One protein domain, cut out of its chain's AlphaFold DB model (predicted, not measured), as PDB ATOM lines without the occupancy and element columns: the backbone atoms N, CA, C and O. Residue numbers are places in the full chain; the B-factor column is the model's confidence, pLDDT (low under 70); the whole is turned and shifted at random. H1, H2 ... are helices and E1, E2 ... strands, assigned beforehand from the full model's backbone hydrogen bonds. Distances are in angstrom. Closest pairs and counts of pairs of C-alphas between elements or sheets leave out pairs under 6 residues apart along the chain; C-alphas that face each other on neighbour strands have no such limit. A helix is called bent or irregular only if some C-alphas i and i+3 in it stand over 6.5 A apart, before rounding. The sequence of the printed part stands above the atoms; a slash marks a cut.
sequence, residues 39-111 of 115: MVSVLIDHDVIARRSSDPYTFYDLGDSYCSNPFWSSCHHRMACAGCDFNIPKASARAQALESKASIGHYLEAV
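This is residues 39 to 111 of the 115 residues of an uncharacterized protein of Pseudomonas savastanoi (UniProt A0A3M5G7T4). A strongly twisted sheet of five antiparallel strands, with two long strands, E1 and E5, side by side at one edge and the short E2, E3 and E4 beyond them, has three short helices set around it. H2 covers the short-strand end, H3 packs on E4, and H1 only grazes the sheet where E1 ends. The printed part has 73 residues, its elements following as E1 H1 E2 E3 H2 E4 H3 E5; the sheet's order is E4 E3 E2 E1 E5, and the class is mixed. It is compact, with a radius of gyration of the C-alphas of 11.7 A, and rounded, spanning 31 by 26 by 22 A.

E1, residues 39 to 45, pairs with edge strand E5, residues 104 to 110, through N 42 and O 107, 2.9 A apart. E2, residues 58 to 61, pairs with E1 through N 43 and O 59, 2.8 A. E2 and E3, residues 65 to 67, form a hairpin, with N 60 and O 67 at 2.9 A. Edge strand E4, residues 87 to 89, pairs with E3 through N 66 and O 88, 2.8 A. H3, residues 93 to 99, is on the sheet at a height of 7.4 A; its closest C-alphas to E4 are those of Ala 95 and Ile 88, 6.4 A apart. H2, residues 78 to 83, is on the sheet at a height of 8.5 A and runs across the strands, at 63 degrees to E3 on the local plane; its closest C-alphas to E4 are those of Cys 81 and Asn 87, 6.3 A apart. H1, residues 46 to 50, only grazes the sheet, with residues 46 to 49. The three helices are apart from one another. Each O i to N i+4 pair is within hydrogen-bond range in H1 and H3, but 0 of 2 in H2, where 1 of 3 O i to N i+3 pairs is; H2 is irregular, C-alphas 79 and 82 being 8.3 A apart.

E1 is 19.3 A long from C-alpha 39 at (61.212, 55.770, 73.969), and E5 19.1 A, ending with C-alpha 110 at (60.641, 59.435, 76.625). H2 measures 10.4 A and H3 10.1 A.

The farthest C-alphas, of Arg 51 and Met 79, are 32.2 A apart. The printed part has no cut and no long link; no printed residue is under pLDDT 70.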
ATOM      1  N   MET A  39      60.141  56.080  73.026       89.44
ATOM      2  CA  MET A  39      61.212  55.770  73.969       89.44
ATOM      3  C   MET A  39      62.540  55.604  73.226       89.44
ATOM      4  O   MET A  39      62.619  54.846  72.260       89.44
ATOM      5  N   VAL A  40      63.592  56.272  73.699       90.75
ATOM      6  CA  VAL A  40      64.971  56.103  73.217       90.75
ATOM      7  C   VAL A  40      65.838  55.488  74.313       90.75
ATOM      8  O   VAL A  40      65.669  55.796  75.492       90.75
ATOM      9  N   SER A  41      66.774  54.621  73.933       94.25
ATOM     10  CA  SER A  41      67.802  54.115  74.847       94.25
ATOM     11  C   SER A  41      68.879  55.174  75.067       94.25
ATOM     12  O   SER A  41      69.347  55.802  74.116       94.25
ATOM     13  N   VAL A  42      69.271  55.380  76.320       95.50
ATOM     14  CA  VAL A  42      70.288  56.360  76.708       95.50
ATOM     15  C   VAL A  42      71.261  55.752  77.710       95.50
ATOM     16  O   VAL A  42      70.860  55.091  78.668       95.50
ATOM     17  N   LEU A  43      72.553  55.972  77.478       96.62
ATOM     18  CA  LEU A  43      73.615  55.628  78.412       96.62
ATOM     19  C   LEU A  43      73.986  56.847  79.248       96.62
ATOM     20  O   LEU A  43      74.135  57.945  78.707       96.62
ATOM     21  N   ILE A  44      74.173  56.643  80.550       96.31
ATOM     22  CA  ILE A  44      74.614  57.683  81.482       96.31
ATOM     23  C   ILE A  44      75.894  57.225  82.177       96.31
ATOM     24  O   ILE A  44      75.898  56.189  82.838       96.31
ATOM     25  N   ASP A  45      76.969  57.998  82.032       96.19
ATOM     26  CA  ASP A  45      78.235  57.812  82.744       96.19
ATOM     27  C   ASP A  45      78.177  58.536  84.095       96.19
ATOM     28  O   ASP A  45      78.293  59.764  84.183       96.19
ATOM     29  N   HIS A  46      77.987  57.766  85.165       95.56
ATOM     30  CA  HIS A  46      77.834  58.310  86.515       95.56
ATOM     31  C   HIS A  46      79.134  58.862  87.107       95.56
ATOM     32  O   HIS A  46      79.072  59.741  87.969       95.56
ATOM     33  N   ASP A  47      80.308  58.427  86.636       94.94
ATOM     34  CA  ASP A  47      81.583  58.934  87.156       94.94
ATOM     35  C   ASP A  47      81.798  60.387  86.751       94.94
ATOM     36  O   ASP A  47      82.291  61.188  87.548       94.94
ATOM     37  N   VAL A  48      81.397  60.751  85.529       95.19
ATOM     38  CA  VAL A  48      81.456  62.134  85.036       95.19
ATOM     39  C   VAL A  48      80.620  63.067  85.913       95.19
ATOM     40  O   VAL A  48      81.072  64.165  86.255       95.19
ATOM     41  N   ILE A  49      79.443  62.602  86.337       93.50
ATOM     42  CA  ILE A  49      78.547  63.332  87.237       93.50
ATOM     43  C   ILE A  49      79.171  63.435  88.634       93.50
ATOM     44  O   ILE A  49      79.268  64.531  89.190       93.50
ATOM     45  N   ALA A  50      79.643  62.314  89.189       95.25
ATOM     46  CA  ALA A  50      80.223  62.250  90.530       95.25
ATOM     47  C   ALA A  50      81.454  63.158  90.674       95.25
ATOM     48  O   ALA A  50      81.597  63.870  91.670       95.25
ATOM     49  N   ARG A  51      82.313  63.188  89.649       95.44
ATOM     50  CA  ARG A  51      83.518  64.028  89.611       95.44
ATOM     51  C   ARG A  51      83.253  65.481  89.206       95.44
ATOM     52  O   ARG A  51      84.190  66.274  89.202       95.44
ATOM     53  N   ARG A  52      82.006  65.832  88.859       93.25
ATOM     54  CA  ARG A  52      81.599  67.160  88.358       93.25
ATOM     55  C   ARG A  52      82.450  67.641  87.173       93.25
ATOM     56  O   ARG A  52      82.824  68.811  87.114       93.25
ATOM     57  N   SER A  53      82.779  66.735  86.250       93.75
ATOM     58  CA  SER A  53      83.513  67.106  85.033       93.75
ATOM     59  C   SER A  53      82.582  67.761  84.007       93.75
ATOM     60  O   SER A  53      81.376  67.524  84.005       93.75
ATOM     61  N   SER A  54      83.156  68.560  83.107       91.75
ATOM     62  CA  SER A  54      82.478  69.120  81.932       91.75
ATOM     63  C   SER A  54      82.392  68.149  80.748       91.75
ATOM     64  O   SER A  54      81.927  68.533  79.677       91.75
ATOM     65  N   ASP A  55      82.886  66.919  80.902       92.50
ATOM     66  CA  ASP A  55      82.794  65.892  79.865       92.50
ATOM     67  C   ASP A  55      81.331  65.501  79.581       92.50
ATOM     68  O   ASP A  55      80.476  65.592  80.468       92.50
ATOM     69  N   PRO A  56      81.016  65.015  78.369       93.69
ATOM     70  CA  PRO A  56      79.701  64.452  78.094       93.69
ATOM     71  C   PRO A  56      79.467  63.204  78.952       93.69
ATOM     72  O   PRO A  56      80.302  62.299  78.985       93.69
ATOM     73  N   TYR A  57      78.310  63.157  79.610       95.19
ATOM     74  CA  TYR A  57      77.885  62.029  80.441       95.19
ATOM     75  C   TYR A  57      76.650  61.304  79.895       95.19
ATOM     76  O   TYR A  57      76.410  60.172  80.293       95.19
ATOM     77  N   THR A  58      75.895  61.918  78.978       95.88
ATOM     78  CA  THR A  58      74.688  61.343  78.363       95.88
ATOM     79  C   THR A  58      74.970  60.943  76.920       95.88
ATOM     80  O   THR A  58      75.495  61.749  76.147       95.88
ATOM     81  N   PHE A  59      74.591  59.722  76.542       96.75
ATOM     82  CA  PHE A  59      74.810  59.179  75.204       96.75
ATOM     83  C   PHE A  59      73.546  58.490  74.681       96.75
ATOM     84  O   PHE A  59      73.169  57.424  75.161       96.75
ATOM     85  N   TYR A  60      72.893  59.085  73.688       95.50
ATOM     86  CA  TYR A  60      71.674  58.550  73.076       95.50
ATOM     87  C   TYR A  60      72.012  57.466  72.056       95.50
ATOM     88  O   TYR A  60      72.845  57.692  71.181       95.50
ATOM     89  N   ASP A  61      71.375  56.303  72.155       94.69
ATOM     90  CA  ASP A  61      71.573  55.191  71.229       94.69
ATOM     91  C   ASP A  61      70.780  55.407  69.933       94.69
ATOM     92  O   ASP A  61      69.552  55.519  69.953       94.69
ATOM     93  N   LEU A  62      71.490  55.459  68.805       92.75
ATOM     94  CA  LEU A  62      70.931  55.653  67.466       92.75
ATOM     95  C   LEU A  62      70.967  54.376  66.609       92.75
ATOM     96  O   LEU A  62      70.754  54.445  65.399       92.75
ATOM     97  N   GLY A  63      71.272  53.220  67.202       92.25
ATOM     98  CA  GLY A  63      71.496  51.964  66.487       92.25
ATOM     99  C   GLY A  63      72.985  51.700  66.280       92.25
ATOM    100  O   GLY A  63      73.605  51.053  67.119       92.25
ATOM    101  N   ASP A  64      73.572  52.216  65.198       93.94
ATOM    102  CA  ASP A  64      74.989  51.975  64.846       93.94
ATOM    103  C   ASP A  64      75.970  52.965  65.503       93.94
ATOM    104  O   ASP A  64      77.197  52.827  65.418       93.94
ATOM    105  N   SER A  65      75.445  53.990  66.169       95.44
ATOM    106  CA  SER A  65      76.228  55.021  66.840       95.44
ATOM    107  C   SER A  65      75.533  55.549  68.090       95.44
ATOM    108  O   SER A  65      74.353  55.289  68.333       95.44
ATOM    109  N   TYR A  66      76.290  56.301  68.883       96.19
ATOM    110  CA  TYR A  66      75.785  57.102  69.987       96.19
ATOM    111  C   TYR A  66      75.825  58.592  69.639       96.19
ATOM    112  O   TYR A  66      76.750  59.049  68.966       96.19
ATOM    113  N   CYS A  67      74.875  59.374  70.154       96.12
ATOM    114  CA  CYS A  67      74.944  60.834  70.152       96.12
ATOM    115  C   CYS A  67      75.287  61.353  71.546       96.12
ATOM    116  O   CYS A  67      74.543  61.106  72.492       96.12
ATOM    117  N   SER A  68      76.367  62.124  71.676       96.25
ATOM    118  CA  SER A  68      76.760  62.751  72.946       96.25
ATOM    119  C   SER A  68      76.171  64.154  73.159       96.25
ATOM    120  O   SER A  68      76.639  64.886  74.031       96.25
ATOM    121  N   ASN A  69      75.219  64.586  72.325       94.94
ATOM    122  CA  ASN A  69      74.541  65.869  72.495       94.94
ATOM    123  C   ASN A  69      73.500  65.743  73.623       94.94
ATOM    124  O   ASN A  69      72.524  65.014  73.438       94.94
ATOM    125  N   PRO A  70      73.627  66.480  74.743       91.56
ATOM    126  CA  PRO A  70      72.664  66.411  75.845       91.56
ATOM    127  C   PRO A  70      71.259  66.906  75.461       91.56
ATOM    128  O   PRO A  70      70.305  66.652  76.183       91.56
ATOM    129  N   PHE A  71      71.116  67.593  74.323       91.25
ATOM    130  CA  PHE A  71      69.842  68.090  73.799       91.25
ATOM    131  C   PHE A  71      69.388  67.334  72.543       91.25
ATOM    132  O   PHE A  71      68.704  67.901  71.687       91.25
ATOM    133  N   TRP A  72      69.790  66.067  72.385       92.56
ATOM    134  CA  TRP A  72      69.445  65.264  71.208       92.56
ATOM    135  C   TRP A  72      67.929  65.175  70.965       92.56
ATOM    136  O   TRP A  72      67.496  65.305  69.818       92.56
ATOM    137  N   SER A  73      67.119  65.054  72.022       88.12
ATOM    138  CA  SER A  73      65.650  64.980  71.937       88.12
ATOM    139  C   SER A  73      65.016  66.196  71.238       88.12
ATOM    140  O   SER A  73      64.023  66.049  70.528       88.12
ATOM    141  N   SER A  74      65.640  67.371  71.347       88.94
ATOM    142  CA  SER A  74      65.217  68.621  70.694       88.94
ATOM    143  C   SER A  74      66.062  68.980  69.462       88.94
ATOM    144  O   SER A  74      65.950  70.078  68.915       88.94
ATOM    145  N   CYS A  75      66.944  68.088  69.005       90.06
ATOM    146  CA  CYS A  75      67.848  68.371  67.897       90.06
ATOM    147  C   CYS A  75      67.115  68.340  66.544       90.06
ATOM    148  O   CYS A  75      66.465  67.356  66.181       90.06
ATOM    149  N   HIS A  76      67.298  69.397  65.747       87.94
ATOM    150  CA  HIS A  76      66.746  69.506  64.390       87.94
ATOM    151  C   HIS A  76      67.359  68.487  63.419       87.94
ATOM    152  O   HIS A  76      66.711  68.065  62.467       87.94
ATOM    153  N   HIS A  77      68.591  68.047  63.684       86.62
ATOM    154  CA  HIS A  77      69.326  67.106  62.841       86.62
ATOM    155  C   HIS A  77      69.275  65.663  63.364       86.62
ATOM    156  O   HIS A  77      70.082  64.839  62.943       86.62
ATOM    157  N   ARG A  78      68.341  65.318  64.268       86.56
ATOM    158  CA  ARG A  78      68.311  63.992  64.920       86.56
ATOM    159  C   ARG A  78      68.264  62.805  63.948       86.56
ATOM    160  O   ARG A  78      68.822  61.762  64.259       86.56
ATOM    161  N   MET A  79      67.677  62.975  62.757       81.81
ATOM    162  CA  MET A  79      67.644  61.929  61.716       81.81
ATOM    163  C   MET A  79      68.914  61.853  60.851       81.81
ATOM    164  O   MET A  79      69.077  60.908  60.090       81.81
ATOM    165  N   ALA A  80      69.806  62.840  60.946       86.38
ATOM    166  CA  ALA A  80      71.042  62.943  60.168       86.38
ATOM    167  C   ALA A  80      72.286  62.982  61.076       86.38
ATOM    168  O   ALA A  80      73.342  63.478  60.683       86.38
ATOM    169  N   CYS A  81      72.167  62.459  62.302       89.62
ATOM    170  CA  CYS A  81      73.185  62.609  63.340       89.62
ATOM    171  C   CYS A  81      74.545  62.003  62.958       89.62
ATOM    172  O   CYS A  81      75.558  62.452  63.480       89.62
ATOM    173  N   ALA A  82      74.596  61.037  62.034       87.88
ATOM    174  CA  ALA A  82      75.834  60.380  61.608       87.88
ATOM    175  C   ALA A  82      76.931  61.353  61.118       87.88
ATOM    176  O   ALA A  82      78.113  61.044  61.247       87.88
ATOM    177  N   GLY A  83      76.546  62.519  60.583       86.69
ATOM    178  CA  GLY A  83      77.469  63.556  60.110       86.69
ATOM    179  C   GLY A  83      77.805  64.653  61.129       86.69
ATOM    180  O   GLY A  83      78.499  65.598  60.774       86.69
ATOM    181  N   CYS A  84      77.293  64.583  62.360       92.25
ATOM    182  CA  CYS A  84      77.538  65.596  63.389       92.25
ATOM    183  C   CYS A  84      78.777  65.268  64.238       92.25
ATOM    184  O   CYS A  84      79.055  64.103  64.505       92.25
ATOM    185  N   ASP A  85      79.425  66.292  64.798       92.56
ATOM    186  CA  ASP A  85      80.578  66.127  65.706       92.56
ATOM    187  C   ASP A  85      80.237  65.384  67.011       92.56
ATOM    188  O   ASP A  85      81.104  64.818  67.675       92.56
ATOM    189  N   PHE A  86      78.955  65.363  67.383       94.81
ATOM    190  CA  PHE A  86      78.450  64.618  68.538       94.81
ATOM    191  C   PHE A  86      78.288  63.115  68.273       94.81
ATOM    192  O   PHE A  86      77.935  62.374  69.191       94.81
ATOM    193  N   ASN A  87      78.484  62.666  67.031       95.94
ATOM    194  CA  ASN A  87      78.338  61.271  66.653       95.94
ATOM    195  C   ASN A  87      79.542  60.447  67.107       95.94
ATOM    196  O   ASN A  87      80.691  60.772  66.817       95.94
ATOM    197  N   ILE A  88      79.268  59.328  67.764       96.50
ATOM    198  CA  ILE A  88      80.277  58.370  68.196       96.50
ATOM    199  C   ILE A  88      79.899  57.013  67.595       96.50
ATOM    200  O   ILE A  88      79.028  56.330  68.134       96.50
ATOM    201  N   PRO A  89      80.522  56.594  66.479       96.62
ATOM    202  CA  PRO A  89      80.265  55.281  65.890       96.62
ATOM    203  C   PRO A  89      80.553  54.158  66.892       96.62
ATOM    204  O   PRO A  89      81.613  54.176  67.525       96.62
ATOM    205  N   LYS A  90      79.671  53.153  67.010       96.31
ATOM    206  CA  LYS A  90      79.869  52.026  67.946       96.31
ATOM    207  C   LYS A  90      81.110  51.194  67.625       96.31
ATOM    208  O   LYS A  90      81.780  50.685  68.515       96.31
ATOM    209  N   ALA A  91      81.489  51.146  66.349       95.62
ATOM    210  CA  ALA A  91      82.728  50.512  65.903       95.62
ATOM    211  C   ALA A  91      84.007  51.253  66.353       95.62
ATOM    212  O   ALA A  91      85.101  50.704  66.241       95.62
ATOM    213  N   SER A  92      83.905  52.493  66.842       96.44
ATOM    214  CA  SER A  92      85.068  53.269  67.277       96.44
ATOM    215  C   SER A  92      85.608  52.794  68.630       96.44
ATOM    216  O   SER A  92      84.858  52.362  69.506       96.44
ATOM    217  N   ALA A  93      86.913  52.980  68.852       96.50
ATOM    218  CA  ALA A  93      87.538  52.716  70.150       96.50
ATOM    219  C   ALA A  93      86.891  53.531  71.287       96.50
ATOM    220  O   ALA A  93      86.802  53.064  72.418       96.50
ATOM    221  N   ARG A  94      86.393  54.739  70.982       94.88
ATOM    222  CA  ARG A  94      85.707  55.600  71.952       94.88
ATOM    223  C   ARG A  94      84.404  54.978  72.451       94.88
ATOM    224  O   ARG A  94      84.138  55.052  73.645       94.88
ATOM    225  N   ALA A  95      83.609  54.377  71.568       95.31
ATOM    226  CA  ALA A  95      82.374  53.701  71.963       95.31
ATOM    227  C   ALA A  95      82.654  52.418  72.756       95.31
ATOM    228  O   ALA A  95      82.060  52.214  73.807       95.31
ATOM    229  N   GLN A  96      83.630  51.611  72.330       95.50
ATOM    230  CA  GLN A  96      84.037  50.414  73.079       95.50
ATOM    231  C   GLN A  96      84.534  50.765  74.494       95.50
ATOM    232  O   GLN A  96      84.203  50.098  75.475       95.50
ATOM    233  N   ALA A  97      85.296  51.855  74.621       94.81
ATOM    234  CA  ALA A  97      85.735  52.373  75.913       94.81
ATOM    235  C   ALA A  97      84.574  52.920  76.759       94.81
ATOM    236  O   ALA A  97      84.645  52.866  77.979       94.81
ATOM    237  N   LEU A  98      83.521  53.459  76.137       94.75
ATOM    238  CA  LEU A  98      82.320  53.917  76.835       94.75
ATOM    239  C   LEU A  98      81.522  52.735  77.398       94.75
ATOM    240  O   LEU A  98      81.202  52.737  78.582       94.75
ATOM    241  N   GLU A  99      81.237  51.727  76.573       93.19
ATOM    242  CA  GLU A  99      80.433  50.556  76.958       93.19
ATOM    243  C   GLU A  99      81.113  49.675  78.015       93.19
ATOM    244  O   GLU A  99      80.443  48.991  78.782       93.19
ATOM    245  N   SER A 100      82.445  49.703  78.094       94.06
ATOM    246  CA  SER A 100      83.209  48.939  79.090       94.06
ATOM    247  C   SER A 100      83.291  49.604  80.471       94.06
ATOM    248  O   SER A 100      83.818  48.998  81.407       94.06
ATOM    249  N   LYS A 101      82.783  50.833  80.640       94.19
ATOM    250  CA  LYS A 101      82.799  51.520  81.939       94.19
ATOM    251  C   LYS A 101      81.830  50.866  82.914       94.19
ATOM    252  O   LYS A 101      80.642  50.765  82.644       94.19
ATOM    253  N   ALA A 102      82.312  50.536  84.110       93.50
ATOM    254  CA  ALA A 102      81.459  50.019  85.184       93.50
ATOM    255  C   ALA A 102      80.420  51.045  85.682       93.50
ATOM    256  O   ALA A 102      79.394  50.666  86.236       93.50
ATOM    257  N   SER A 103      80.689  52.338  85.489       93.19
ATOM    258  CA  SER A 103      79.813  53.450  85.858       93.19
ATOM    259  C   SER A 103      78.746  53.772  84.811       93.19
ATOM    260  O   SER A 103      77.962  54.699  85.026       93.19
ATOM    261  N   ILE A 104      78.690  53.032  83.693       96.00
ATOM    262  CA  ILE A 104      77.671  53.238  82.666       96.00
ATOM    263  C   ILE A 104      76.342  52.602  83.091       96.00
ATOM    264  O   ILE A 104      76.267  51.423  83.437       96.00
ATOM    265  N   GLY A 105      75.269  53.389  83.069       95.94
ATOM    266  CA  GLY A 105      73.904  52.898  83.249       95.94
ATOM    267  C   GLY A 105      73.102  52.996  81.955       95.94
ATOM    268  O   GLY A 105      73.204  53.995  81.249       95.94
ATOM    269  N   HIS A 106      72.288  51.978  81.665       95.50
ATOM    270  CA  HIS A 106      71.358  51.957  80.533       95.50
ATOM    271  C   HIS A 106      69.956  52.353  80.995       95.50
ATOM    272  O   HIS A 106      69.399  51.740  81.907       95.50
ATOM    273  N   TYR A 107      69.370  53.345  80.335       94.50
ATOM    274  CA  TYR A 107      68.057  53.885  80.663       94.50
ATOM    275  C   TYR A 107      67.204  54.044  79.408       94.50
ATOM    276  O   TYR A 107      67.693  53.966  78.281       94.50
ATOM    277  N   LEU A 108      65.911  54.279  79.618       93.06
ATOM    278  CA  LEU A 108      64.988  54.675  78.565       93.06
ATOM    279  C   LEU A 108      64.462  56.075  78.869       93.06
ATOM    280  O   LEU A 108      63.950  56.318  79.962       93.06
ATOM    281  N   GLU A 109      64.565  56.970  77.895       90.50
ATOM    282  CA  GLU A 109      64.033  58.327  77.968       90.50
ATOM    283  C   GLU A 109      62.848  58.463  77.008       90.50
ATOM    284  O   GLU A 109      62.914  58.034  75.856       90.50
ATOM    285  N   ALA A 110      61.757  59.065  77.482       89.00
ATOM    286  CA  ALA A 110      60.641  59.435  76.625       89.00
ATOM    287  C   ALA A 110      61.009  60.700  75.840       89.00
ATOM    288  O   ALA A 110      61.182  61.775  76.410       89.00
ATOM    289  N   VAL A 111      61.110  60.570  74.524       85.62
ATOM    290  CA  VAL A 111      61.353  61.672  73.600       85.62
ATOM    291  C   VAL A 111      60.023  62.356  73.307       85.62
ATOM    292  O   VAL A 111      59.062  61.687  72.925       85.62
TER     293      VAL A 111